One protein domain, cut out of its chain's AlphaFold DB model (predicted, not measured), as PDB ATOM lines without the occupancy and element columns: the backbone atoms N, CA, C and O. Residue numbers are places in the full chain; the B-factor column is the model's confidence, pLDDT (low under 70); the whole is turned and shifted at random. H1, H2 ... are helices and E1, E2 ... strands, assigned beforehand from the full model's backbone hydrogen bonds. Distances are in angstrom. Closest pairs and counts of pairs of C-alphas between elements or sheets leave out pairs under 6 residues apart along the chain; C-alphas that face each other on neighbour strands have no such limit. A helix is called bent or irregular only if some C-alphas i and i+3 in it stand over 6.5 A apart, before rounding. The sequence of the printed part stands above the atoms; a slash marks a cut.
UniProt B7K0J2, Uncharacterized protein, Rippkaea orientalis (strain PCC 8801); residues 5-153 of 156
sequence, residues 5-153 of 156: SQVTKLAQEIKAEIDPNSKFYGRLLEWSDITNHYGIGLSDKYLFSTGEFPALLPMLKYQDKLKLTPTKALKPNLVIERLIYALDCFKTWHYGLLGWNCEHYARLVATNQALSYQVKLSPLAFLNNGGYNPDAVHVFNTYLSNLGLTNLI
ATOM      1  N   SER A   5      12.532  18.160  27.508       93.62
ATOM      2  CA  SER A   5      12.185  16.743  27.694       93.62
ATOM      3  C   SER A   5      11.714  16.454  29.119       93.62
ATOM      4  O   SER A   5      10.770  15.689  29.295       93.62
ATOM      5  N   GLN A   6      12.297  17.118  30.121       92.69
ATOM      6  CA  GLN A   6      11.850  17.046  31.512       92.69
ATOM      7  C   GLN A   6      10.436  17.609  31.682       92.69
ATOM      8  O   GLN A   6       9.616  16.969  32.330       92.69
ATOM      9  N   VAL A   7      10.129  18.755  31.060       93.19
ATOM     10  CA  VAL A   7       8.771  19.327  31.063       93.19
ATOM     11  C   VAL A   7       7.771  18.364  30.425       93.19
ATOM     12  O   VAL A   7       6.740  18.077  31.026       93.19
ATOM     13  N   THR A   8       8.078  17.822  29.241       94.81
ATOM     14  CA  THR A   8       7.192  16.864  28.560       94.81
ATOM     15  C   THR A   8       6.947  15.621  29.409       94.81
ATOM     16  O   THR A   8       5.800  15.203  29.553       94.81
ATOM     17  N   LYS A   9       8.006  15.047  29.992       95.00
ATOM     18  CA  LYS A   9       7.904  13.868  30.853       95.00
ATOM     19  C   LYS A   9       7.036  14.155  32.079       95.00
ATOM     20  O   LYS A   9       6.085  13.427  32.330       95.00
ATOM     21  N   LEU A  10       7.304  15.248  32.788       94.81
ATOM     22  CA  LEU A  10       6.545  15.629  33.978       94.81
ATOM     23  C   LEU A  10       5.070  15.910  33.653       94.81
ATOM     24  O   LEU A  10       4.182  15.497  34.390       94.81
ATOM     25  N   ALA A  11       4.787  16.552  32.519       95.44
ATOM     26  CA  ALA A  11       3.418  16.754  32.055       95.44
ATOM     27  C   ALA A  11       2.699  15.426  31.750       95.44
ATOM     28  O   ALA A  11       1.502  15.310  32.011       95.44
ATOM     29  N   GLN A  12       3.399  14.426  31.203       96.50
ATOM     30  CA  GLN A  12       2.848  13.083  30.983       96.50
ATOM     31  C   GLN A  12       2.576  12.359  32.305       96.50
ATOM     32  O   GLN A  12       1.508  11.774  32.456       96.50
ATOM     33  N   GLU A  13       3.497  12.442  33.265       96.31
ATOM     34  CA  GLU A  13       3.326  11.851  34.597       96.31
ATOM     35  C   GLU A  13       2.146  12.487  35.346       96.31
ATOM     36  O   GLU A  13       1.311  11.773  35.889       96.31
ATOM     37  N   ILE A  14       1.997  13.817  35.294       96.69
ATOM     38  CA  ILE A  14       0.818  14.506  35.847       96.69
ATOM     39  C   ILE A  14      -0.460  13.984  35.200       96.69
ATOM     40  O   ILE A  14      -1.404  13.651  35.906       96.69
ATOM     41  N   LYS A  15      -0.490  13.883  33.866       96.88
ATOM     42  CA  LYS A  15      -1.672  13.401  33.142       96.88
ATOM     43  C   LYS A  15      -2.061  11.973  33.515       96.88
ATOM     44  O   LYS A  15      -3.250  11.678  33.541       96.88
ATOM     45  N   ALA A  16      -1.084  11.114  33.792       97.50
ATOM     46  CA  ALA A  16      -1.324   9.728  34.177       97.50
ATOM     47  C   ALA A  16      -1.962   9.591  35.571       97.50
ATOM     48  O   ALA A  16      -2.703   8.640  35.800       97.50
ATOM     49  N   GLU A  17      -1.711  10.542  36.476       97.56
ATOM     50  CA  GLU A  17      -2.168  10.484  37.875       97.56
ATOM     51  C   GLU A  17      -3.419  11.329  38.168       97.56
ATOM     52  O   GLU A  17      -3.831  11.450  39.326       97.56
ATOM     53  N   ILE A  18      -4.021  11.934  37.140       97.62
ATOM     54  CA  ILE A  18      -5.266  12.695  37.262       97.62
ATOM     55  C   ILE A  18      -6.445  11.751  37.508       97.62
ATOM     56  O   ILE A  18      -6.702  10.836  36.729       97.62
ATOM     57  N   ASP A  19      -7.231  12.061  38.536       98.00
ATOM     58  CA  ASP A  19      -8.550  11.475  38.758       98.00
ATOM     59  C   ASP A  19      -9.591  12.590  38.939       98.00
ATOM     60  O   ASP A  19      -9.681  13.162  40.027       98.00
ATOM     61  N   PRO A  20     -10.410  12.898  37.914       97.62
ATOM     62  CA  PRO A  20     -11.410  13.960  37.994       97.62
ATOM     63  C   PRO A  20     -12.498  13.745  39.054       97.62
ATOM     64  O   PRO A  20     -13.172  14.705  39.425       97.62
ATOM     65  N   ASN A  21     -12.685  12.509  39.538       97.62
ATOM     66  CA  ASN A  21     -13.652  12.197  40.590       97.62
ATOM     67  C   ASN A  21     -13.080  12.413  41.998       97.62
ATOM     68  O   ASN A  21     -13.834  12.417  42.973       97.62
ATOM     69  N   SER A  22     -11.765  12.615  42.122       96.75
ATOM     70  CA  SER A  22     -11.137  12.913  43.404       96.75
ATOM     71  C   SER A  22     -11.608  14.261  43.942       96.75
ATOM     72  O   SER A  22     -11.660  15.274  43.240       96.75
ATOM     73  N   LYS A  23     -11.837  14.317  45.256       94.50
ATOM     74  CA  LYS A  23     -12.146  15.573  45.957       94.50
ATOM     75  C   LYS A  23     -10.999  16.592  45.917       94.50
ATOM     76  O   LYS A  23     -11.230  17.774  46.176       94.50
ATOM     77  N   PHE A  24      -9.776  16.146  45.630       96.00
ATOM     78  CA  PHE A  24      -8.582  16.986  45.561       96.00
ATOM     79  C   PHE A  24      -8.253  17.451  44.142       96.00
ATOM     80  O   PHE A  24      -7.425  18.345  43.982       96.00
ATOM     81  N   TYR A  25      -8.908  16.890  43.126       97.62
ATOM     82  CA  TYR A  25      -8.643  17.210  41.731       97.62
ATOM     83  C   TYR A  25      -8.750  18.715  41.455       97.62
ATOM     84  O   TYR A  25      -9.773  19.353  41.732       97.62
ATOM     85  N   GLY A  26      -7.653  19.291  40.955       97.38
ATOM     86  CA  GLY A  26      -7.518  20.712  40.639       97.38
ATOM     87  C   GLY A  26      -7.692  21.646  41.840       97.38
ATOM     88  O   GLY A  26      -7.991  22.824  41.655       97.38
ATOM     89  N   ARG A  27      -7.574  21.146  43.076       97.06
ATOM     90  CA  ARG A  27      -7.646  21.965  44.293       97.06
ATOM     91  C   ARG A  27      -6.266  22.461  44.696       97.06
ATOM     92  O   ARG A  27      -5.288  21.722  44.607       97.06
ATOM     93  N   LEU A  28      -6.215  23.695  45.197       97.00
ATOM     94  CA  LEU A  28      -5.038  24.227  45.874       97.00
ATOM     95  C   LEU A  28      -4.926  23.592  47.263       97.00
ATOM     96  O   LEU A  28      -5.856  23.673  48.072       97.00
ATOM     97  N   LEU A  29      -3.788  22.959  47.511       95.69
ATOM     98  CA  LEU A  29      -3.471  22.270  48.750       95.69
ATOM     99  C   LEU A  29      -2.314  22.964  49.454       95.69
ATOM    100  O   LEU A  29      -1.395  23.459  48.802       95.69
ATOM    101  N   GLU A  30      -2.344  22.918  50.778       94.31
ATOM    102  CA  GLU A  30      -1.268  23.383  51.644       94.31
ATOM    103  C   GLU A  30      -0.943  22.351  52.721       94.31
ATOM    104  O   GLU A  30      -1.813  21.622  53.201       94.31
ATOM    105  N   TRP A  31       0.326  22.284  53.105       92.81
ATOM    106  CA  TRP A  31       0.797  21.518  54.255       92.81
ATOM    107  C   TRP A  31       2.019  22.214  54.848       92.81
ATOM    108  O   TRP A  31       2.679  23.007  54.182       92.81
ATOM    109  N   SER A  32       2.326  21.920  56.109       87.62
ATOM    110  CA  SER A  32       3.480  22.506  56.795       87.62
ATOM    111  C   SER A  32       4.348  21.424  57.414       87.62
ATOM    112  O   SER A  32       3.854  20.509  58.077       87.62
ATOM    113  N   ASP A  33       5.656  21.560  57.248       81.56
ATOM    114  CA  ASP A  33       6.656  20.850  58.037       81.56
ATOM    115  C   ASP A  33       7.498  21.848  58.846       81.56
ATOM    116  O   ASP A  33       7.072  22.248  59.927       81.56
ATOM    117  N   ILE A  34       8.642  22.263  58.309       80.38
ATOM    118  CA  ILE A  34       9.500  23.364  58.741       80.38
ATOM    119  C   ILE A  34       9.042  24.666  58.064       80.38
ATOM    120  O   ILE A  34       9.107  25.734  58.667       80.38
ATOM    121  N   THR A  35       8.551  24.576  56.823       83.00
ATOM    122  CA  THR A  35       7.999  25.701  56.055       83.00
ATOM    123  C   THR A  35       6.623  25.354  55.498       83.00
ATOM    124  O   THR A  35       6.235  24.184  55.456       83.00
ATOM    125  N   ASN A  36       5.878  26.370  55.056       87.75
ATOM    126  CA  ASN A  36       4.622  26.144  54.356       87.75
ATOM    127  C   ASN A  36       4.915  25.699  52.923       87.75
ATOM    128  O   ASN A  36       5.761  26.273  52.236       87.75
ATOM    129  N   HIS A  37       4.186  24.693  52.465       91.94
ATOM    130  CA  HIS A  37       4.272  24.177  51.110       91.94
ATOM    131  C   HIS A  37       2.905  24.212  50.462       91.94
ATOM    132  O   HIS A  37       1.882  24.056  51.129       91.94
ATOM    133  N   TYR A  38       2.913  24.389  49.147       94.38
ATOM    134  CA  TYR A  38       1.709  24.487  48.349       94.38
ATOM    135  C   TYR A  38       1.807  23.588  47.124       94.38
ATOM    136  O   TYR A  38       2.889  23.329  46.586       94.38
ATOM    137  N   GLY A  39       0.655  23.110  46.673       95.75
ATOM    138  CA  GLY A  39       0.564  22.235  45.519       95.75
ATOM    139  C   GLY A  39      -0.841  22.155  44.948       95.75
ATOM    140  O   GLY A  39      -1.787  22.723  45.492       95.75
ATOM    141  N   ILE A  40      -0.970  21.439  43.838       97.88
ATOM    142  CA  ILE A  40      -2.239  21.185  43.158       97.88
ATOM    143  C   ILE A  40      -2.567  19.702  43.292       97.88
ATOM    144  O   ILE A  40      -1.763  18.854  42.909       97.88
ATOM    145  N   GLY A  41      -3.738  19.379  43.835       97.44
ATOM    146  CA  GLY A  41      -4.203  17.997  43.915       97.44
ATOM    147  C   GLY A  41      -4.525  17.429  42.531       97.44
ATOM    148  O   GLY A  41      -5.151  18.099  41.706       97.44
ATOM    149  N   LEU A  42      -4.089  16.193  42.275       98.00
ATOM    150  CA  LEU A  42      -4.312  15.488  41.007       98.00
ATOM    151  C   LEU A  42      -5.316  14.345  41.176       98.00
ATOM    152  O   LEU A  42      -6.191  14.160  40.336       98.00
ATOM    153  N   SER A  43      -5.205  13.614  42.283       97.00
ATOM    154  CA  SER A  43      -6.078  12.505  42.669       97.00
ATOM    155  C   SER A  43      -6.085  12.350  44.191       97.00
ATOM    156  O   SER A  43      -5.480  13.148  44.903       97.00
ATOM    157  N   ASP A  44      -6.713  11.294  44.712       95.06
ATOM    158  CA  ASP A  44      -6.620  10.957  46.139       95.06
ATOM    159  C   ASP A  44      -5.228  10.437  46.546       95.06
ATOM    160  O   ASP A  44      -4.934  10.306  47.735       95.06
ATOM    161  N   LYS A  45      -4.365  10.133  45.566       95.81
ATOM    162  CA  LYS A  45      -3.038   9.540  45.781       95.81
ATOM    163  C   LYS A  45      -1.900  10.520  45.550       95.81
ATOM    164  O   LYS A  45      -0.868  10.388  46.210       95.81
ATOM    165  N   TYR A  46      -2.070  11.475  44.640       96.81
ATOM    166  CA  TYR A  46      -0.987  12.345  44.197       96.81
ATOM    167  C   TYR A  46      -1.388  13.815  44.153       96.81
ATOM    168  O   TYR A  46      -2.496  14.189  43.765       96.81
ATOM    169  N   LEU A  47      -0.413  14.651  44.494       96.25
ATOM    170  CA  LEU A  47      -0.430  16.082  44.237       96.25
ATOM    171  C   LEU A  47       0.826  16.481  43.469       96.25
ATOM    172  O   LEU A  47       1.847  15.794  43.509       96.25
ATOM    173  N   PHE A  48       0.760  17.617  42.796       96.75
ATOM    174  CA  PHE A  48       1.909  18.272  42.197       96.75
ATOM    175  C   PHE A  48       2.381  19.426  43.082       96.75
ATOM    176  O   PHE A  48       1.563  20.210  43.562       96.75
ATOM    177  N   SER A  49       3.693  19.581  43.241       93.38
ATOM    178  CA  SER A  49       4.278  20.756  43.885       93.38
ATOM    179  C   SER A  49       5.537  21.207  43.163       93.38
ATOM    180  O   SER A  49       6.337  20.401  42.680       93.38
ATOM    181  N   THR A  50       5.719  22.520  43.110       84.19
ATOM    182  CA  THR A  50       6.956  23.141  42.656       84.19
ATOM    183  C   THR A  50       7.866  23.365  43.850       84.19
ATOM    184  O   THR A  50       7.688  24.318  44.587       84.19
ATOM    185  N   GLY A  51       8.841  22.484  44.063       70.94
ATOM    186  CA  GLY A  51       9.986  22.763  44.932       70.94
ATOM    187  C   GLY A  51      11.193  23.243  44.124       70.94
ATOM    188  O   GLY A  51      11.067  23.623  42.959       70.94
ATOM    189  N   GLU A  52      12.391  23.109  44.702       63.38
ATOM    190  CA  GLU A  52      13.656  23.203  43.950       63.38
ATOM    191  C   GLU A  52      13.673  22.223  42.757       63.38
ATOM    192  O   GLU A  52      14.172  22.539  41.673       63.38
ATOM    193  N   PHE A  53      13.007  21.076  42.934       77.88
ATOM    194  CA  PHE A  53      12.716  20.092  41.898       77.88
ATOM    195  C   PHE A  53      11.196  19.871  41.805       77.88
ATOM    196  O   PHE A  53      10.622  19.244  42.698       77.88
ATOM    197  N   PRO A  54      10.521  20.387  40.759       83.50
ATOM    198  CA  PRO A  54       9.104  20.119  40.525       83.50
ATOM    199  C   PRO A  54       8.837  18.618  40.403       83.50
ATOM    200  O   PRO A  54       9.533  17.933  39.652       83.50
ATOM    201  N   ALA A  55       7.845  18.112  41.132       89.44
ATOM    202  CA  ALA A  55       7.595  16.676  41.213       89.44
ATOM    203  C   ALA A  55       6.135  16.340  41.539       89.44
ATOM    204  O   ALA A  55       5.395  17.148  42.110       89.44
ATOM    205  N   LEU A  56       5.755  15.100  41.218       93.88
ATOM    206  CA  LEU A  56       4.594  14.452  41.818       93.88
ATOM    207  C   LEU A  56       4.953  13.934  43.206       93.88
ATOM    208  O   LEU A  56       5.960  13.250  43.394       93.88
ATOM    209  N   LEU A  57       4.097  14.234  44.171       93.25
ATOM    210  CA  LEU A  57       4.272  13.853  45.558       93.25
ATOM    211  C   LEU A  57       3.131  12.921  45.986       93.25
ATOM    212  O   LEU A  57       1.961  13.256  45.779       93.25
ATOM    213  N   PRO A  58       3.439  11.759  46.595       93.56
ATOM    214  CA  PRO A  58       2.412  10.877  47.129       93.56
ATOM    215  C   PRO A  58       1.766  11.518  48.361       93.56
ATOM    216  O   PRO A  58       2.441  11.831  49.343       93.56
ATOM    217  N   MET A  59       0.444  11.666  48.329       90.88
ATOM    218  CA  MET A  59      -0.343  12.329  49.372       90.88
ATOM    219  C   MET A  59      -0.279  11.622  50.724       90.88
ATOM    220  O   MET A  59      -0.325  12.287  51.756       90.88
ATOM    221  N   LEU A  60      -0.100  10.296  50.728       88.44
ATOM    222  CA  LEU A  60       0.007   9.490  51.948       88.44
ATOM    223  C   LEU A  60       1.096  10.011  52.902       88.44
ATOM    224  O   LEU A  60       0.936   9.939  54.114       88.44
ATOM    225  N   LYS A  61       2.180  10.600  52.375       83.88
ATOM    226  CA  LYS A  61       3.266  11.166  53.192       83.88
ATOM    227  C   LYS A  61       2.869  12.430  53.965       83.88
ATOM    228  O   LYS A  61       3.580  12.815  54.889       83.88
ATOM    229  N   TYR A  62       1.768  13.080  53.586       84.19
ATOM    230  CA  TYR A  62       1.350  14.387  54.102       84.19
ATOM    231  C   TYR A  62      -0.057  14.367  54.707       84.19
ATOM    232  O   TYR A  62      -0.547  15.416  55.121       84.19
ATOM    233  N   GLN A  63      -0.709  13.201  54.758       77.25
ATOM    234  CA  GLN A  63      -2.148  13.064  54.991       77.25
ATOM    235  C   GLN A  63      -2.644  13.775  56.261       77.25
ATOM    236  O   GLN A  63      -3.685  14.425  56.215       77.25
ATOM    237  N   ASP A  64      -1.870  13.744  57.348       82.31
ATOM    238  CA  ASP A  64      -2.255  14.360  58.629       82.31
ATOM    239  C   ASP A  64      -2.108  15.891  58.658       82.31
ATOM    240  O   ASP A  64      -2.625  16.561  59.552       82.31
ATOM    241  N   LYS A  65      -1.379  16.466  57.697       88.62
ATOM    242  CA  LYS A  65      -1.052  17.902  57.648       88.62
ATOM    243  C   LYS A  65      -1.647  18.616  56.441       88.62
ATOM    244  O   LYS A  65      -1.661  19.846  56.418       88.62
ATOM    245  N   LEU A  66      -2.100  17.854  55.450       91.50
ATOM    246  CA  LEU A  66      -2.610  18.354  54.187       91.50
ATOM    247  C   LEU A  66      -3.994  18.981  54.359       91.50
ATOM    248  O   LEU A  66      -4.908  18.376  54.919       91.50
ATOM    249  N   LYS A  67      -4.155  20.196  53.843       93.44
ATOM    250  CA  LYS A  67      -5.388  20.979  53.926       93.44
ATOM    251  C   LYS A  67      -5.715  21.596  52.574       93.44
ATOM    252  O   LYS A  67      -4.834  21.843  51.756       93.44
ATOM    253  N   LEU A  68      -6.999  21.862  52.354       93.31
ATOM    254  CA  LEU A  68      -7.439  22.737  51.270       93.31
ATOM    255  C   LEU A  68      -7.126  24.180  51.665       93.31
ATOM    256  O   LEU A  68      -7.548  24.621  52.734       93.31
ATOM    257  N   THR A  69      -6.439  24.922  50.801       91.88
ATOM    258  CA  THR A  69      -6.209  26.347  51.046       91.88
ATOM    259  C   THR A  69      -7.530  27.110  50.885       91.88
ATOM    260  O   THR A  69      -8.144  27.034  49.815       91.88
ATOM    261  N   PRO A  70      -7.978  27.886  51.890       87.25
ATOM    262  CA  PRO A  70      -9.216  28.653  51.806       87.25
ATOM    263  C   PRO A  70      -9.030  29.860  50.877       87.25
ATOM    264  O   PRO A  70      -8.595  30.934  51.289       87.25
ATOM    265  N   THR A  71      -9.318  29.686  49.589       87.19
ATOM    266  CA  THR A  71      -9.201  30.748  48.587       87.19
ATOM    267  C   THR A  71     -10.244  30.596  47.484       87.19
ATOM    268  O   THR A  71     -10.744  29.499  47.234       87.19
ATOM    269  N   LYS A  72     -10.571  31.703  46.810       91.00
ATOM    270  CA  LYS A  72     -11.414  31.680  45.613       91.00
ATOM    271  C   LYS A  72     -10.560  31.161  44.454       91.00
ATOM    272  O   LYS A  72      -9.695  31.875  43.955       91.00
ATOM    273  N   ALA A  73     -10.755  29.896  44.096       94.12
ATOM    274  CA  ALA A  73     -10.007  29.221  43.043       94.12
ATOM    275  C   ALA A  73     -10.834  29.077  41.760       94.12
ATOM    276  O   ALA A  73     -12.065  29.062  41.790       94.12
ATOM    277  N   LEU A  74     -10.129  28.939  40.640       96.25
ATOM    278  CA  LEU A  74     -10.678  28.585  39.338       96.25
ATOM    279  C   LEU A  74     -11.291  27.176  39.361       96.25
ATOM    280  O   LEU A  74     -11.051  26.370  40.265       96.25
ATOM    281  N   LYS A  75     -12.067  26.849  38.322       96.50
ATOM    282  CA  LYS A  75     -12.625  25.500  38.148       96.50
ATOM    283  C   LYS A  75     -11.497  24.461  38.056       96.50
ATOM    284  O   LYS A  75     -10.521  24.701  37.351       96.50
ATOM    285  N   PRO A  76     -11.635  23.275  38.670       96.88
ATOM    286  CA  PRO A  76     -10.540  22.305  38.740       96.88
ATOM    287  C   PRO A  76      -9.974  21.845  37.389       96.88
ATOM    288  O   PRO A  76      -8.759  21.763  37.258       96.88
ATOM    289  N   ASN A  77     -10.809  21.628  36.364       96.62
ATOM    290  CA  ASN A  77     -10.316  21.317  35.010       96.62
ATOM    291  C   ASN A  77      -9.402  22.424  34.468       96.62
ATOM    292  O   ASN A  77      -8.311  22.151  33.976       96.62
ATOM    293  N   LEU A  78      -9.813  23.679  34.647       97.06
ATOM    294  CA  LEU A  78      -9.032  24.835  34.230       97.06
ATOM    295  C   LEU A  78      -7.706  24.932  35.002       97.06
ATOM    296  O   LEU A  78      -6.669  25.206  34.406       97.06
ATOM    297  N   VAL A  79      -7.712  24.669  36.313       97.81
ATOM    298  CA  VAL A  79      -6.486  24.626  37.131       97.81
ATOM    299  C   VAL A  79      -5.500  23.590  36.589       97.81
ATOM    300  O   VAL A  79      -4.310  23.871  36.473       97.81
ATOM    301  N   ILE A  80      -5.985  22.405  36.229       97.75
ATOM    302  CA  ILE A  80      -5.153  21.307  35.732       97.75
ATOM    303  C   ILE A  80      -4.590  21.609  34.343       97.75
ATOM    304  O   ILE A  80      -3.407  21.382  34.098       97.75
ATOM    305  N   GLU A  81      -5.386  22.184  33.445       96.44
ATOM    306  CA  GLU A  81      -4.884  22.633  32.143       96.44
ATOM    307  C   GLU A  81      -3.823  23.728  32.307       96.44
ATOM    308  O   GLU A  81      -2.722  23.621  31.757       96.44
ATOM    309  N   ARG A  82      -4.100  24.739  33.142       97.44
ATOM    310  CA  ARG A  82      -3.142  25.804  33.472       97.44
ATOM    311  C   ARG A  82      -1.851  25.243  34.065       97.44
ATOM    312  O   ARG A  82      -0.781  25.719  33.700       97.44
ATOM    313  N   LEU A  83      -1.923  24.223  34.923       97.19
ATOM    314  CA  LEU A  83      -0.748  23.576  35.507       97.19
ATOM    315  C   LEU A  83       0.207  23.058  34.421       97.19
ATOM    316  O   LEU A  83       1.404  23.334  34.467       97.19
ATOM    317  N   ILE A  84      -0.319  22.350  33.420       95.81
ATOM    318  CA  ILE A  84       0.498  21.772  32.347       95.81
ATOM    319  C   ILE A  84       1.222  22.861  31.544       95.81
ATOM    320  O   ILE A  84       2.414  22.728  31.266       95.81
ATOM    321  N   TYR A  85       0.540  23.957  31.206       96.56
ATOM    322  CA  TYR A  85       1.151  25.068  30.466       96.56
ATOM    323  C   TYR A  85       2.128  25.887  31.314       96.56
ATOM    324  O   TYR A  85       3.156  26.349  30.812       96.56
ATOM    325  N   ALA A  86       1.857  26.030  32.610       96.06
ATOM    326  CA  ALA A  86       2.752  26.719  33.528       96.06
ATOM    327  C   ALA A  86       4.113  26.007  33.642       96.06
ATOM    328  O   ALA A  86       5.128  26.672  33.856       96.06
ATOM    329  N   LEU A  87       4.176  24.678  33.478       94.81
ATOM    330  CA  LEU A  87       5.449  23.944  33.491       94.81
ATOM    331  C   LEU A  87       6.384  24.419  32.382       94.81
ATOM    332  O   LEU A  87       7.567  24.627  32.636       94.81
ATOM    333  N   ASP A  88       5.864  24.604  31.169       94.44
ATOM    334  CA  ASP A  88       6.668  25.065  30.039       94.44
ATOM    335  C   ASP A  88       6.998  26.560  30.145       94.44
ATOM    336  O   ASP A  88       8.150  26.943  29.929       94.44
ATOM    337  N   CYS A  89       6.022  27.383  30.546       95.44
ATOM    338  CA  CYS A  89       6.183  28.830  30.706       95.44
ATOM    339  C   CYS A  89       7.280  29.190  31.724       95.44
ATOM    340  O   CYS A  89       8.098  30.074  31.479       95.44
ATOM    341  N   PHE A  90       7.328  28.484  32.858       93.56
ATOM    342  CA  PHE A  90       8.221  28.810  33.976       93.56
ATOM    343  C   PHE A  90       9.434  27.878  34.107       93.56
ATOM    344  O   PHE A  90      10.160  27.952  35.097       93.56
ATOM    345  N   LYS A  91       9.714  27.018  33.117       91.19
ATOM    346  CA  LYS A  91      10.807  26.023  33.187       91.19
ATOM    347  C   LYS A  91      12.198  26.618  33.442       91.19
ATOM    348  O   LYS A  91      13.053  25.953  34.030       91.19
ATOM    349  N   THR A  92      12.433  27.856  33.009       89.44
ATOM    350  CA  THR A  92      13.709  28.573  33.171       89.44
ATOM    351  C   THR A  92      13.743  29.497  34.386       89.44
ATOM    352  O   THR A  92      14.799  30.049  34.683       89.44
ATOM    353  N   TRP A  93      12.628  29.675  35.100       89.38
ATOM    354  CA  TRP A  93      12.595  30.548  36.269       89.38
ATOM    355  C   TRP A  93      13.379  29.922  37.421       89.38
ATOM    356  O   TRP A  93      13.323  28.711  37.663       89.38
ATOM    357  N   HIS A  94      14.137  30.757  38.126       85.25
ATOM    358  CA  HIS A  94      14.881  30.323  39.296       85.25
ATOM    359  C   HIS A  94      13.935  30.221  40.491       85.25
ATOM    360  O   HIS A  94      13.286  31.198  40.861       85.25
ATOM    361  N   TYR A  95      13.854  29.029  41.077       84.69
ATOM    362  CA  TYR A  95      13.094  28.801  42.296       84.69
ATOM    363  C   TYR A  95      13.886  29.309  43.499       84.69
ATOM    364  O   TYR A  95      15.070  29.010  43.625       84.69
ATOM    365  N   GLY A  96      13.234  30.024  44.409       82.62
ATOM    366  CA  GLY A  96      13.859  30.479  45.643       82.62
ATOM    367  C   GLY A  96      12.827  30.747  46.724       82.62
ATOM    368  O   GLY A  96      11.795  31.352  46.459       82.62
ATOM    369  N   LEU A  97      13.125  30.339  47.960       75.69
ATOM    370  CA  LEU A  97      12.191  30.397  49.093       75.69
ATOM    371  C   LEU A  97      11.574  31.790  49.314       75.69
ATOM    372  O   LEU A  97      10.385  31.902  49.607       75.69
ATOM    373  N   LEU A  98      12.393  32.836  49.166       76.75
ATOM    374  CA  LEU A  98      11.988  34.237  49.312       76.75
ATOM    375  C   LEU A  98      11.567  34.893  47.984       76.75
ATOM    376  O   LEU A  98      10.998  35.977  48.019       76.75
ATOM    377  N   GLY A  99      11.844  34.250  46.847       82.62
ATOM    378  CA  GLY A  99      11.516  34.711  45.496       82.62
ATOM    379  C   GLY A  99      10.373  33.890  44.898       82.62
ATOM    380  O   GLY A  99       9.382  33.645  45.573       82.62
ATOM    381  N   TRP A 100      10.504  33.453  43.640       86.31
ATOM    382  CA  TRP A 100       9.536  32.552  43.001       86.31
ATOM    383  C   TRP A 100       9.517  31.184  43.691       86.31
ATOM    384  O   TRP A 100      10.495  30.438  43.609       86.31
ATOM    385  N   ASN A 101       8.415  30.859  44.366       89.62
ATOM    386  CA  ASN A 101       8.307  29.651  45.181       89.62
ATOM    387  C   ASN A 101       7.037  28.820  44.894       89.62
ATOM    388  O   ASN A 101       6.256  29.120  43.986       89.62
ATOM    389  N   CYS A 102       6.847  27.752  45.678       91.56
ATOM    390  CA  CYS A 102       5.737  26.811  45.545       91.56
ATOM    391  C   CYS A 102       4.371  27.496  45.660       91.56
ATOM    392  O   CYS A 102       3.441  27.168  44.923       91.56
ATOM    393  N   GLU A 103       4.257  28.482  46.549       93.56
ATOM    394  CA  GLU A 103       3.019  29.202  46.805       93.56
ATOM    395  C   GLU A 103       2.663  30.126  45.646       93.56
ATOM    396  O   GLU A 103       1.531  30.081  45.162       93.56
ATOM    397  N   HIS A 104       3.633  30.906  45.151       93.62
ATOM    398  CA  HIS A 104       3.411  31.766  43.987       93.62
ATOM    399  C   HIS A 104       2.934  30.959  42.791       93.62
ATOM    400  O   HIS A 104       1.963  31.343  42.141       93.62
ATOM    401  N   TYR A 105       3.598  29.836  42.521       94.88
ATOM    402  CA  TYR A 105       3.271  28.974  41.398       94.88
ATOM    403  C   TYR A 105       1.878  28.357  41.557       94.88
ATOM    404  O   TYR A 105       1.040  28.461  40.661       94.88
ATOM    405  N   ALA A 106       1.612  27.720  42.701       95.38
ATOM    406  CA  ALA A 106       0.357  27.018  42.929       95.38
ATOM    407  C   ALA A 106      -0.833  27.989  42.941       95.38
ATOM    408  O   ALA A 106      -1.856  27.708  42.317       95.38
ATOM    409  N   ARG A 107      -0.693  29.168  43.564       95.19
ATOM    410  CA  ARG A 107      -1.727  30.211  43.516       95.19
ATOM    411  C   ARG A 107      -1.876  30.809  42.121       95.19
ATOM    412  O   ARG A 107      -3.006  30.979  41.680       95.19
ATOM    413  N   LEU A 108      -0.798  31.043  41.370       95.69
ATOM    414  CA  LEU A 108      -0.914  31.538  39.994       95.69
ATOM    415  C   LEU A 108      -1.776  30.595  39.150       95.69
ATOM    416  O   LEU A 108      -2.691  31.028  38.448       95.69
ATOM    417  N   VAL A 109      -1.501  29.297  39.236       96.25
ATOM    418  CA  VAL A 109      -2.239  28.279  38.491       96.25
ATOM    419  C   VAL A 109      -3.685  28.180  38.985       96.25
ATOM    420  O   VAL A 109      -4.599  28.195  38.161       96.25
ATOM    421  N   ALA A 110      -3.900  28.149  40.304       96.75
ATOM    422  CA  ALA A 110      -5.212  27.920  40.905       96.75
ATOM    423  C   ALA A 110      -6.132  29.148  40.947       96.75
ATOM    424  O   ALA A 110      -7.348  28.986  40.962       96.75
ATOM    425  N   THR A 111      -5.590  30.363  41.007       94.88
ATOM    426  CA  THR A 111      -6.354  31.594  41.281       94.88
ATOM    427  C   THR A 111      -6.019  32.753  40.343       94.88
ATOM    428  O   THR A 111      -6.587  33.833  40.481       94.88
ATOM    429  N   ASN A 112      -5.092  32.562  39.401       93.25
ATOM    430  CA  ASN A 112      -4.557  33.636  38.559       93.25
ATOM    431  C   ASN A 112      -3.904  34.783  39.358       93.25
ATOM    432  O   ASN A 112      -3.829  35.918  38.893       93.25
ATOM    433  N   GLN A 113      -3.417  34.488  40.567       92.31
ATOM    434  CA  GLN A 113      -2.673  35.424  41.407       92.31
ATOM    435  C   GLN A 113      -1.388  34.764  41.898       92.31
ATOM    436  O   GLN A 113      -1.434  33.735  42.561       92.31
ATOM    437  N   ALA A 114      -0.236  35.373  41.633       91.69
ATOM    438  CA  ALA A 114       1.037  34.901  42.165       91.69
ATOM    439  C   ALA A 114       1.351  35.615  43.488       91.69
ATOM    440  O   ALA A 114       2.093  36.594  43.522       91.69
ATOM    441  N   LEU A 115       0.774  35.137  44.592       91.06
ATOM    442  CA  LEU A 115       1.035  35.637  45.948       91.06
ATOM    443  C   LEU A 115       1.779  34.578  46.768       91.06
ATOM    444  O   LEU A 115       1.514  33.394  46.609       91.06
ATOM    445  N   SER A 116       2.656  34.995  47.677       89.00
ATOM    446  CA  SER A 116       3.163  34.138  48.742       89.00
ATOM    447  C   SER A 116       3.021  34.811  50.101       89.00
ATOM    448  O   SER A 116       3.649  35.839  50.364       89.00
ATOM    449  N   TYR A 117       2.213  34.220  50.985       86.00
ATOM    450  CA  TYR A 117       2.120  34.640  52.379       86.00
ATOM    451  C   TYR A 117       3.412  34.357  53.139       86.00
ATOM    452  O   TYR A 117       3.798  35.164  53.982       86.00
ATOM    453  N   GLN A 118       4.118  33.274  52.801       82.56
ATOM    454  CA  GLN A 118       5.425  32.999  53.395       82.56
ATOM    455  C   GLN A 118       6.418  34.139  53.132       82.56
ATOM    456  O   GLN A 118       7.118  34.575  54.045       82.56
ATOM    457  N   VAL A 119       6.445  34.670  51.908       82.75
ATOM    458  CA  VAL A 119       7.288  35.828  51.580       82.75
ATOM    459  C   VAL A 119       6.734  37.109  52.193       82.75
ATOM    460  O   VAL A 119       7.499  37.899  52.739       82.75
ATOM    461  N   LYS A 120       5.412  37.309  52.162       84.56
ATOM    462  CA  LYS A 120       4.752  38.501  52.716       84.56
ATOM    463  C   LYS A 120       5.019  38.701  54.209       84.56
ATOM    464  O   LYS A 120       5.109  39.838  54.657       84.56
ATOM    465  N   LEU A 121       5.129  37.613  54.970       84.88
ATOM    466  CA  LEU A 121       5.399  37.644  56.411       84.88
ATOM    467  C   LEU A 121       6.897  37.746  56.749       84.88
ATOM    468  O   LEU A 121       7.250  37.867  57.919       84.88
ATOM    469  N   SER A 122       7.783  37.709  55.750       81.12
ATOM    470  CA  SER A 122       9.220  37.875  55.960       81.12
ATOM    471  C   SER A 122       9.570  39.330  56.310       81.12
ATOM    472  O   SER A 122       9.045  40.251  55.680       81.12
ATOM    473  N   PRO A 123      10.547  39.577  57.203       81.75
ATOM    474  CA  PRO A 123      11.126  40.911  57.401       81.75
ATOM    475  C   PRO A 123      11.696  41.534  56.115       81.75
ATOM    476  O   PRO A 123      11.850  42.749  56.023       81.75
ATOM    477  N   LEU A 124      11.997  40.706  55.108       80.44
ATOM    478  CA  LEU A 124      12.510  41.117  53.801       80.44
ATOM    479  C   LEU A 124      11.425  41.169  52.712       80.44
ATOM    480  O   LEU A 124      11.750  41.216  51.526       80.44
ATOM    481  N   ALA A 125      10.138  41.166  53.077       80.44
ATOM    482  CA  ALA A 125       9.029  41.173  52.119       80.44
ATOM    483  C   ALA A 125       9.112  42.336  51.113       80.44
ATOM    484  O   ALA A 125       8.733  42.173  49.952       80.44
ATOM    485  N   PHE A 126       9.652  43.490  51.523       77.06
ATOM    486  CA  PHE A 126       9.826  44.660  50.656       77.06
ATOM    487  C   PHE A 126      10.751  44.398  49.455       77.06
ATOM    488  O   PHE A 126      10.549  44.996  48.404       77.06
ATOM    489  N   LEU A 127      11.708  43.469  49.571       77.00
ATOM    490  CA  LEU A 127      12.599  43.080  48.469       77.00
ATOM    491  C   LEU A 127      11.902  42.200  47.420       77.00
ATOM    492  O   LEU A 127      12.431  42.022  46.329       77.00
ATOM    493  N   ASN A 128      10.723  41.657  47.737       77.19
ATOM    494  CA  ASN A 128       9.968  40.737  46.885       77.19
ATOM    495  C   ASN A 128       8.520  41.216  46.701       77.19
ATOM    496  O   ASN A 128       7.577  40.431  46.803       77.19
ATOM    497  N   ASN A 129       8.341  42.528  46.505       80.56
ATOM    498  CA  ASN A 129       7.050  43.190  46.272       80.56
ATOM    499  C   ASN A 129       5.954  42.800  47.287       80.56
ATOM    500  O   ASN A 129       4.806  42.540  46.924       80.56
ATOM    501  N   GLY A 130       6.303  42.690  48.572       78.56
ATOM    502  CA  GLY A 130       5.355  42.301  49.621       78.56
ATOM    503  C   GLY A 130       4.869  40.852  49.508       78.56
ATOM    504  O   GLY A 130       3.772  40.535  49.969       78.56
ATOM    505  N   GLY A 131       5.653  39.986  48.863       77.56
ATOM    506  CA  GLY A 131       5.290  38.605  48.560       77.56
ATOM    507  C   GLY A 131       4.433  38.445  47.309       77.56
ATOM    508  O   GLY A 131       4.016  37.329  47.019       77.56
ATOM    509  N   TYR A 132       4.170  39.507  46.551       81.19
ATOM    510  CA  TYR A 132       3.511  39.412  45.252       81.19
ATOM    511  C   TYR A 132       4.542  39.217  44.134       81.19
ATOM    512  O   TYR A 132       5.621  39.800  44.164       81.19
ATOM    513  N   ASN A 133       4.221  38.420  43.118       81.19
ATOM    514  CA  ASN A 133       5.006  38.356  41.890       81.19
ATOM    515  C   ASN A 133       4.162  38.919  40.731       81.19
ATOM    516  O   ASN A 133       3.449  38.159  40.071       81.19
ATOM    517  N   PRO A 134       4.175  40.250  40.519       69.06
ATOM    518  CA  PRO A 134       3.311  40.906  39.534       69.06
ATOM    519  C   PRO A 134       3.561  40.416  38.110       69.06
ATOM    520  O   PRO A 134       2.614  40.241  37.339       69.06
ATOM    521  N   ASP A 135       4.818  40.130  37.787       87.12
ATOM    522  CA  ASP A 135       5.217  39.769  36.435       87.12
ATOM    523  C   ASP A 135       4.754  38.360  36.069       87.12
ATOM    524  O   ASP A 135       4.413  38.114  34.916       87.12
ATOM    525  N   ALA A 136       4.658  37.438  37.034       91.81
ATOM    526  CA  ALA A 136       4.270  36.055  36.764       91.81
ATOM    527  C   ALA A 136       2.868  35.937  36.136       91.81
ATOM    528  O   ALA A 136       2.673  35.149  35.211       91.81
ATOM    529  N   VAL A 137       1.899  36.748  36.582       93.12
ATOM    530  CA  VAL A 137       0.546  36.766  35.995       93.12
ATOM    531  C   VAL A 137       0.593  37.280  34.557       93.12
ATOM    532  O   VAL A 137       0.037  36.652  33.655       93.12
ATOM    533  N   HIS A 138       1.282  38.400  34.328       93.25
ATOM    534  CA  HIS A 138       1.408  38.988  32.998       93.25
ATOM    535  C   HIS A 138       2.134  38.048  32.023       93.25
ATOM    536  O   HIS A 138       1.649  37.812  30.915       93.25
ATOM    537  N   VAL A 139       3.254  37.465  32.453       95.88
ATOM    538  CA  VAL A 139       4.052  36.506  31.681       95.88
ATOM    539  C   VAL A 139       3.218  35.288  31.311       95.88
ATOM    540  O   VAL A 139       3.188  34.909  30.141       95.88
ATOM    541  N   PHE A 140       2.487  34.707  32.266       96.12
ATOM    542  CA  PHE A 140       1.697  33.514  31.986       96.12
ATOM    543  C   PHE A 140       0.510  33.801  31.065       96.12
ATOM    544  O   PHE A 140       0.288  33.069  30.105       96.12
ATOM    545  N   ASN A 141      -0.214  34.900  31.286       95.31
ATOM    546  CA  ASN A 141      -1.330  35.278  30.418       95.31
ATOM    547  C   ASN A 141      -0.858  35.610  28.996       95.31
ATOM    548  O   ASN A 141      -1.521  35.242  28.027       95.31
ATOM    549  N   THR A 142       0.306  36.248  28.854       96.50
ATOM    550  CA  THR A 142       0.921  36.515  27.545       96.50
ATOM    551  C   THR A 142       1.325  35.213  26.859       96.50
ATOM    552  O   THR A 142       1.020  35.016  25.686       96.50
ATOM    553  N   TYR A 143       1.945  34.286  27.595       97.12
ATOM    554  CA  TYR A 143       2.292  32.956  27.094       97.12
ATOM    555  C   TYR A 143       1.055  32.196  26.587       97.12
ATOM    556  O   TYR A 143       1.054  31.713  25.457       97.12
ATOM    557  N   LEU A 144      -0.022  32.151  27.377       96.75
ATOM    558  CA  LEU A 144      -1.281  31.506  26.991       96.75
ATOM    559  C   LEU A 144      -1.921  32.181  25.770       96.75
ATOM    560  O   LEU A 144      -2.367  31.496  24.851       96.75
ATOM    561  N   SER A 145      -1.918  33.516  25.720       96.69
ATOM    562  CA  SER A 145      -2.458  34.282  24.589       96.69
ATOM    563  C   SER A 145      -1.702  33.997  23.291       96.69
ATOM    564  O   SER A 145      -2.326  33.785  22.255       96.69
ATOM    565  N   ASN A 146      -0.370  33.910  23.350       97.31
ATOM    566  CA  ASN A 146       0.471  33.590  22.193       97.31
ATOM    567  C   ASN A 146       0.231  32.172  21.649       97.31
ATOM    568  O   ASN A 146       0.506  31.909  20.481       97.31
ATOM    569  N   LEU A 147      -0.296  31.266  22.477       96.31
ATOM    570  CA  LEU A 147      -0.725  29.925  22.071       96.31
ATOM    571  C   LEU A 147      -2.193  29.870  21.607       96.31
ATOM    572  O   LEU A 147      -2.670  28.796  21.250       96.31
ATOM    573  N   GLY A 148      -2.917  30.993  21.626       96.12
ATOM    574  CA  GLY A 148      -4.350  31.049  21.314       96.12
ATOM    575  C   GLY A 148      -5.260  30.495  22.418       96.12
ATOM    576  O   GLY A 148      -6.434  30.245  22.168       96.12
ATOM    577  N   LEU A 149      -4.746  30.308  23.638       95.31
ATOM    578  CA  LEU A 149      -5.437  29.677  24.771       95.31
ATOM    579  C   LEU A 149      -6.088  30.712  25.701       95.31
ATOM    580  O   LEU A 149      -5.928  30.673  26.922       95.31
ATOM    581  N   THR A 150      -6.805  31.681  25.134       92.44
ATOM    582  CA  THR A 150      -7.427  32.770  25.912       92.44
ATOM    583  C   THR A 150      -8.522  32.274  26.855       92.44
ATOM    584  O   THR A 150      -8.744  32.881  27.898       92.44
ATOM    585  N   ASN A 151      -9.136  31.126  26.555       91.44
ATOM    586  CA  ASN A 151     -10.074  30.433  27.439       91.44
ATOM    587  C   ASN A 151      -9.437  29.985  28.766       91.44
ATOM    588  O   ASN A 151     -10.159  29.680  29.708       91.44
ATOM    589  N   LEU A 152      -8.101  29.926  28.846       92.25
ATOM    590  CA  LEU A 152      -7.398  29.588  30.080       92.25
ATOM    591  C   LEU A 152      -7.102  30.809  30.960       92.25
ATOM    592  O   LEU A 152      -6.605  30.648  32.077       92.25
ATOM    593  N   ILE A 153      -7.384  32.023  30.482       90.19
ATOM    594  CA  ILE A 153      -7.140  33.288  31.180       90.19
ATOM    595  C   ILE A 153      -8.442  33.721  31.857       90.19
ATOM    596  O   ILE A 153      -9.197  34.538  31.339       90.19
TER     597      ILE A 153
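AT A GLANCE: This is residues 5 to 153 of the 156 residues of an uncharacterized protein of Rippkaea orientalis (strain PCC 8801) (UniProt B7K0J2). A small, strongly twisted sheet of four strands has helix H4 packed over one face, in the middle of the domain, and next to it H3 joins H4, H1 and H7. H5 and H6 make a small knot at one end, away from H1. The printed part has 149 residues, with seven named helices and four named strands in the order H1 E1 E2 E3 E4 H2 H3 H4 H5 H6 H7; the antiparallel sheet runs E1 E2 E3 E4, and the class is mixed. The whole is compact, with a radius of gyration of the C-alphas of 14.4 A and spans of 41 by 41 by 30 A.

HOW THE PARTS SIT: Start at H1, residues 5 to 16: its residues 7 to 11 touch H3, residues 76 to 89, at a shallow tilt of 12 degrees, opposite ways, the closest C-alphas being Ala 11 and Ile 84, 5.8 A. Next find E1, 28 to 32, E2, 36 to 41, E3, 46 to 49, and E4, 55 to 58, a meander, each strand the antiparallel neighbour of the one before, joined in hairpins. Look for N 29 and O 39 at 2.9 A, N 40 and O 48 at 2.8 A, and N 57 and O 47 at 2.8 A, within hydrogen-bond range. H1 and H2, residues 59 to 62, only graze this sheet. H3 and H4, residues 102 to 111, on one face of the sheet, make two layers, helices and strands. H4 has a height over the sheet of 8.1 A. H3 touches H4 at a steep tilt of 49 degrees, with the C-alphas of Val 79 and Ala 110 closest, 5.2 A. H3 touches H7, residues 134 to 146, about perpendicular at 86 degrees, closest at the C-alphas of Cys 89 and Phe 140, 6.6 A. H5, residues 117 to 120, touches H6, residues 125 to 131, closest at the C-alphas of Lys 120 and Gly 131, 4.2 A. Every O i to N i+4 pair is within hydrogen-bond range in H1 and H4, against 9 of 10 in H3, 8 of 9 in H7 and 1 of 3 in H6, where 2 of 4 O i to N i+3 pairs are; H2 and H5 are too short for an i+4 pair.

IN THESE COORDINATES: Find C-alpha 5 at (12.185, 16.743, 27.694); from there H1 runs 16.5 A. E2, 15.9 A long, begins at (4.622, 26.144, 54.356). H3 is 19.7 A long, H4 13.7 A. H6 is irregular, with C-alphas 127 and 130 7.4 A apart. H7, 19.0 A, ends at (0.471, 33.590, 22.193).

THE WHOLE: The C-alphas of Asn 21 and Pro 123 are the two farthest apart, 41.5 A. The links H1 to E1, H2 to H3 and H3 to H4 are long. The printed part has no cut; pLDDT is under 70 at residues 52 and 134.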